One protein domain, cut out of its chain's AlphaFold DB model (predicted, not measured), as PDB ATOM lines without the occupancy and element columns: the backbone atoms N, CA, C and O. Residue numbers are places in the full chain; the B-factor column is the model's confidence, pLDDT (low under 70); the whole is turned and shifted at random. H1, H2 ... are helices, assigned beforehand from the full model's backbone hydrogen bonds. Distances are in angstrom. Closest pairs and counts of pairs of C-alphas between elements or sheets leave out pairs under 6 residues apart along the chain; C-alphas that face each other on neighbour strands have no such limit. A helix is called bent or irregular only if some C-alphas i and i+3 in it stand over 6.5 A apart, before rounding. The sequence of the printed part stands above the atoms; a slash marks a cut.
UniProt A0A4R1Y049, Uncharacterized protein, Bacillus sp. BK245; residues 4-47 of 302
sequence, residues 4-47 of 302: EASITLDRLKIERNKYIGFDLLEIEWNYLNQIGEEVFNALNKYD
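This is residues 4 to 47 of the 302 residues of an uncharacterized protein of Bacillus sp. BK245 (UniProt A0A4R1Y049). Look for three short helices packed into a small triangle, with H2 between the other two in the chain and touching both, and for the long link from H1 to H2, whose residues 14 to 21 reach away from the helices as a narrow arm with its tip at Asn 17. The arm folds back on itself, with a short antiparallel pairing of residues 14 to 15 with 20 to 21. The printed part has 44 residues, with three named helices in the order H1, H2, H3 and no named strand; the class is all helix. It is compact, with a radius of gyration of the C-alphas of 9.9 A and spans of 30 by 21 by 16 A.

Find C-alpha 24 at (137.163, 105.616, 107.532); from there H2, the longest helix by residues with 12, runs through residues 24 to 35 and measures 11.6 A from first to last C-alpha. It is irregular: C-alphas 30 and 33 are 7.9 A apart. H1, residues 4 to 12, starts at (135.559, 97.196, 123.135) and measures 14.0 A; it is only just irregular, with C-alphas 4 and 7 6.9 A apart. H3, residues 37 to 44, ends 10.2 A from its start, at (144.134, 105.336, 109.262).

Start at H2, which touches H1 with residues 31 to 35 alone; the closest C-alphas, of Ala 5 and Ile 35, are 4.6 A apart. They form a helical hairpin, running opposite ways at a shallow tilt of 31 degrees. H2 and H3 touch and form another, opposite ways at a shallow tilt of 30 degrees, closest at the C-alphas of Leu 32 and Phe 40, 7.0 A. H1 and H3 are close but not clearly touching, closest at the C-alphas of Ala 5 and Val 39, 7.7 A. Every O i to N i+4 pair is within hydrogen-bond range in H3, against 4 of 5 in H1 and 5 of 8 in H2.

The two C-alphas farthest apart are those of Asn 17 and Asn 33, 29.6 A. The printed part has no cut; the link from H1 to H2 is long, that from H2 to H3 tight. The mean pLDDT of the printed part of this model is 90.1, and no printed residue is under 70.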
ATOM      1  N   GLU A   4     136.726  96.308 123.128       74.25
ATOM      2  CA  GLU A   4     135.559  97.196 123.135       74.25
ATOM      3  C   GLU A   4     135.189  97.687 121.726       74.25
ATOM      4  O   GLU A   4     134.011  97.836 121.415       74.25
ATOM      5  N   ALA A   5     136.175  97.834 120.834       83.25
ATOM      6  CA  ALA A   5     135.948  98.226 119.443       83.25
ATOM      7  C   ALA A   5     135.559  97.042 118.534       83.25
ATOM      8  O   ALA A   5     135.020  97.266 117.452       83.25
ATOM      9  N   SER A   6     135.812  95.791 118.950       85.94
ATOM     10  CA  SER A   6     135.665  94.602 118.091       85.94
ATOM     11  C   SER A   6     134.251  94.445 117.546       85.94
ATOM     12  O   SER A   6     134.089  94.251 116.350       85.94
ATOM     13  N   ILE A   7     133.226  94.599 118.393       89.31
ATOM     14  CA  ILE A   7     131.820  94.437 117.983       89.31
ATOM     15  C   ILE A   7     131.457  95.450 116.889       89.31
ATOM     16  O   ILE A   7     130.814  95.106 115.898       89.31
ATOM     17  N   THR A   8     131.883  96.702 117.057       89.81
ATOM     18  CA  THR A   8     131.616  97.768 116.089       89.81
ATOM     19  C   THR A   8     132.391  97.541 114.795       89.81
ATOM     20  O   THR A   8     131.806  97.636 113.720       89.81
ATOM     21  N   LEU A   9     133.675  97.181 114.873       92.00
ATOM     22  CA  LEU A   9     134.491  96.894 113.692       92.00
ATOM     23  C   LEU A   9     133.989  95.663 112.927       92.00
ATOM     24  O   LEU A   9     133.923  95.701 111.703       92.00
ATOM     25  N   ASP A  10     133.548  94.610 113.613       92.56
ATOM     26  CA  ASP A  10     132.979  93.420 112.971       92.56
ATOM     27  C   ASP A  10     131.685  93.716 112.206       92.56
ATOM     28  O   ASP A  10     131.382  93.029 111.233       92.56
ATOM     29  N   ARG A  11     130.935  94.751 112.604       91.31
ATOM     30  CA  ARG A  11     129.758  95.222 111.860       91.31
ATOM     31  C   ARG A  11     130.127  96.082 110.651       91.31
ATOM     32  O   ARG A  11     129.400  96.073 109.666       91.31
ATOM     33  N   LEU A  12     131.202  96.864 110.750       91.88
ATOM     34  CA  LEU A  12     131.592  97.846 109.729       91.88
ATOM     35  C   LEU A  12     132.570  97.295 108.689       91.88
ATOM     36  O   LEU A  12     132.810  97.944 107.671       91.88
ATOM     37  N   LYS A  13     133.166  96.129 108.943       93.69
ATOM     38  CA  LYS A  13     134.120  95.523 108.020       93.69
ATOM     39  C   LYS A  13     133.446  95.141 106.705       93.69
ATOM     40  O   LYS A  13     132.365  94.560 106.672       93.69
ATOM     41  N   ILE A  14     134.151  95.407 105.615       91.00
ATOM     42  CA  ILE A  14     133.816  94.921 104.281       91.00
ATOM     43  C   ILE A  14     134.809  93.813 103.959       91.00
ATOM     44  O   ILE A  14     135.983  94.083 103.682       91.00
ATOM     45  N   GLU A  15     134.348  92.568 104.031       92.44
ATOM     46  CA  GLU A  15     135.158  91.398 103.705       92.44
ATOM     47  C   GLU A  15     135.225  91.203 102.186       92.44
ATOM     48  O   GLU A  15     134.208  91.142 101.492       92.44
ATOM     49  N   ARG A  16     136.449  91.115 101.668       91.50
ATOM     50  CA  ARG A  16     136.751  90.781 100.274       91.50
ATOM     51  C   ARG A  16     137.603  89.516 100.237       91.50
ATOM     52  O   ARG A  16     137.909  88.936 101.274       91.50
ATOM     53  N   ASN A  17     137.984  89.073  99.041       88.06
ATOM     54  CA  ASN A  17     138.714  87.816  98.888       88.06
ATOM     55  C   ASN A  17     140.096  87.877  99.559       88.06
ATOM     56  O   ASN A  17     140.489  86.946 100.258       88.06
ATOM     57  N   LYS A  18     140.824  88.985  99.374       89.44
ATOM     58  CA  LYS A  18     142.170  89.155  99.945       89.44
ATOM     59  C   LYS A  18     142.232  90.113 101.129       89.44
ATOM     60  O   LYS A  18     143.138  90.003 101.953       89.44
ATOM     61  N   TYR A  19     141.308  91.070 101.202       91.50
ATOM     62  CA  TYR A  19     141.410  92.199 102.123       91.50
ATOM     63  C   TYR A  19     140.145  92.424 102.943       91.50
ATOM     64  O   TYR A  19     139.028  92.163 102.502       91.50
ATOM     65  N   ILE A  20     140.335  93.018 104.120       91.56
ATOM     66  CA  ILE A  20     139.266  93.628 104.905       91.56
ATOM     67  C   ILE A  20     139.367  95.141 104.727       91.56
ATOM     68  O   ILE A  20     140.442  95.719 104.891       91.56
ATOM     69  N   GLY A  21     138.261  95.774 104.349       91.44
ATOM     70  CA  GLY A  21     138.156  97.224 104.232       91.44
ATOM     71  C   GLY A  21     137.287  97.835 105.319       91.44
ATOM     72  O   GLY A  21     136.368  97.191 105.819       91.44
ATOM     73  N   PHE A  22     137.543  99.106 105.606       92.06
ATOM     74  CA  PHE A  22     136.694  99.957 106.428       92.06
ATOM     75  C   PHE A  22     136.475 101.280 105.698       92.06
ATOM     76  O   PHE A  22     137.396 101.778 105.049       92.06
ATOM     77  N   ASP A  23     135.274 101.838 105.809       89.94
ATOM     78  CA  ASP A  23     135.035 103.230 105.444       89.94
ATOM     79  C   ASP A  23     135.461 104.113 106.622       89.94
ATOM     80  O   ASP A  23     134.814 104.142 107.672       89.94
ATOM     81  N   LEU A  24     136.607 104.779 106.473       90.44
ATOM     82  CA  LEU A  24     137.163 105.616 107.532       90.44
ATOM     83  C   LEU A  24     136.302 106.857 107.798       90.44
ATOM     84  O   LEU A  24     136.236 107.280 108.948       90.44
ATOM     85  N   LEU A  25     135.606 107.404 106.794       88.06
ATOM     86  CA  LEU A  25     134.718 108.553 106.998       88.06
ATOM     87  C   LEU A  25     133.484 108.139 107.794       88.06
ATOM     88  O   LEU A  25     133.116 108.813 108.753       88.06
ATOM     89  N   GLU A  26     132.890 106.995 107.456       87.94
ATOM     90  CA  GLU A  26     131.759 106.449 108.211       87.94
ATOM     91  C   GLU A  26     132.136 106.214 109.680       87.94
ATOM     92  O   GLU A  26     131.395 106.571 110.599       87.94
ATOM     93  N   ILE A  27     133.329 105.660 109.916       91.12
ATOM     94  CA  ILE A  27     133.854 105.470 111.266       91.12
ATOM     95  C   ILE A  27     134.045 106.810 111.977       91.12
ATOM     96  O   ILE A  27     133.528 106.981 113.081       91.12
ATOM     97  N   GLU A  28     134.770 107.750 111.370       90.62
ATOM     98  CA  GLU A  28     135.060 109.059 111.959       90.62
ATOM     99  C   GLU A  28     133.771 109.806 112.326       90.62
ATOM    100  O   GLU A  28     133.686 110.461 113.365       90.62
ATOM    101  N   TRP A  29     132.746 109.707 111.481       87.00
ATOM    102  CA  TRP A  29     131.533 110.497 111.641       87.00
ATOM    103  C   TRP A  29     130.532 109.880 112.605       87.00
ATOM    104  O   TRP A  29     129.954 110.610 113.411       87.00
ATOM    105  N   ASN A  30     130.344 108.561 112.550       86.25
ATOM    106  CA  ASN A  30     129.230 107.897 113.230       86.25
ATOM    107  C   ASN A  30     129.673 106.962 114.364       86.25
ATOM    108  O   ASN A  30     128.875 106.644 115.251       86.25
ATOM    109  N   TYR A  31     130.941 106.539 114.378       90.56
ATOM    110  CA  TYR A  31     131.424 105.503 115.298       90.56
ATOM    111  C   TYR A  31     132.692 105.870 116.069       90.56
ATOM    112  O   TYR A  31     133.108 105.080 116.915       90.56
ATOM    113  N   LEU A  32     133.270 107.060 115.868       90.88
ATOM    114  CA  LEU A  32     134.516 107.471 116.522       90.88
ATOM    115  C   LEU A  32     134.429 107.370 118.049       90.88
ATOM    116  O   LEU A  32     135.316 106.802 118.676       90.88
ATOM    117  N   ASN A  33     133.316 107.810 118.641       90.25
ATOM    118  CA  ASN A  33     133.085 107.701 120.088       90.25
ATOM    119  C   ASN A  33     132.968 106.248 120.581       90.25
ATOM    120  O   ASN A  33     133.218 105.982 121.751       90.25
ATOM    121  N   GLN A  34     132.555 105.316 119.715       90.81
ATOM    122  CA  GLN A  34     132.396 103.898 120.060       90.81
ATOM    123  C   GLN A  34     133.711 103.128 119.918       90.81
ATOM    124  O   GLN A  34     133.950 102.198 120.680       90.81
ATOM    125  N   ILE A  35     134.545 103.481 118.934       91.69
ATOM    126  CA  ILE A  35     135.806 102.775 118.671       91.69
ATOM    127  C   ILE A  35     137.027 103.437 119.327       91.69
ATOM    128  O   ILE A  35     138.020 102.758 119.566       91.69
ATOM    129  N   GLY A  36     136.957 104.737 119.624       92.25
ATOM    130  CA  GLY A  36     138.048 105.548 120.161       92.25
ATOM    131  C   GLY A  36     139.037 106.063 119.104       92.25
ATOM    132  O   GLY A  36     139.309 105.413 118.092       92.25
ATOM    133  N   GLU A  37     139.628 107.233 119.373       93.38
ATOM    134  CA  GLU A  37     140.621 107.880 118.497       93.38
ATOM    135  C   GLU A  37     141.873 107.024 118.278       93.38
ATOM    136  O   GLU A  37     142.448 107.024 117.193       93.38
ATOM    137  N   GLU A  38     142.305 106.269 119.292       93.50
ATOM    138  CA  GLU A  38     143.488 105.410 119.183       93.50
ATOM    139  C   GLU A  38     143.302 104.335 118.100       93.50
ATOM    140  O   GLU A  38     144.173 104.138 117.251       93.50
ATOM    141  N   VAL A  39     142.134 103.684 118.091       92.31
ATOM    142  CA  VAL A  39     141.782 102.652 117.109       92.31
ATOM    143  C   VAL A  39     141.608 103.263 115.728       92.31
ATOM    144  O   VAL A  39     142.136 102.725 114.754       92.31
ATOM    145  N   PHE A  40     140.926 104.406 115.641       93.88
ATOM    146  CA  PHE A  40     140.774 105.139 114.389       93.88
ATOM    147  C   PHE A  40     142.134 105.492 113.772       93.88
ATOM    148  O   PHE A  40     142.403 105.165 112.617       93.88
ATOM    149  N   ASN A  41     143.044 106.055 114.568       92.50
ATOM    150  CA  ASN A  41     144.396 106.393 114.132       92.50
ATOM    151  C   ASN A  41     145.213 105.154 113.740       92.50
ATOM    152  O   ASN A  41     146.065 105.233 112.853       92.50
ATOM    153  N   ALA A  42     144.975 104.001 114.371       91.94
ATOM    154  CA  ALA A  42     145.592 102.742 113.968       91.94
ATOM    155  C   ALA A  42     145.075 102.251 112.605       91.94
ATOM    156  O   ALA A  42     145.881 101.790 111.796       91.94
ATOM    157  N   LEU A  43     143.771 102.379 112.330       91.31
ATOM    158  CA  LEU A  43     143.171 102.053 111.029       91.31
ATOM    159  C   LEU A  43     143.643 103.006 109.927       91.31
ATOM    160  O   LEU A  43     143.985 102.549 108.841       91.31
ATOM    161  N   ASN A  44     143.738 104.303 110.223       90.19
ATOM    162  CA  ASN A  44     144.134 105.336 109.262       90.19
ATOM    163  C   ASN A  44     145.543 105.109 108.673       90.19
ATOM    164  O   ASN A  44     145.826 105.497 107.545       90.19
ATOM    165  N   LYS A  45     146.428 104.399 109.388       89.44
ATOM    166  CA  LYS A  45     147.752 103.988 108.866       89.44
ATOM    167  C   LYS A  45     147.672 103.011 107.689       89.44
ATOM    168  O   LYS A  45     148.664 102.815 106.991       89.44
ATOM    169  N   TYR A  46     146.525 102.364 107.504       88.75
ATOM    170  CA  TYR A  46     146.251 101.452 106.398       88.75
ATOM    171  C   TYR A  46     145.418 102.102 105.297       88.75
ATOM    172  O   TYR A  46     144.922 101.393 104.421       88.75
ATOM    173  N   ASP A  47     145.265 103.425 105.329       87.38
ATOM    174  CA  ASP A  47     144.641 104.143 104.237       87.38
ATOM    175  C   ASP A  47     145.435 103.952 102.931       87.38
ATOM    176  O   ASP A  47     146.670 103.846 102.919       87.38
TER     177      ASP A  47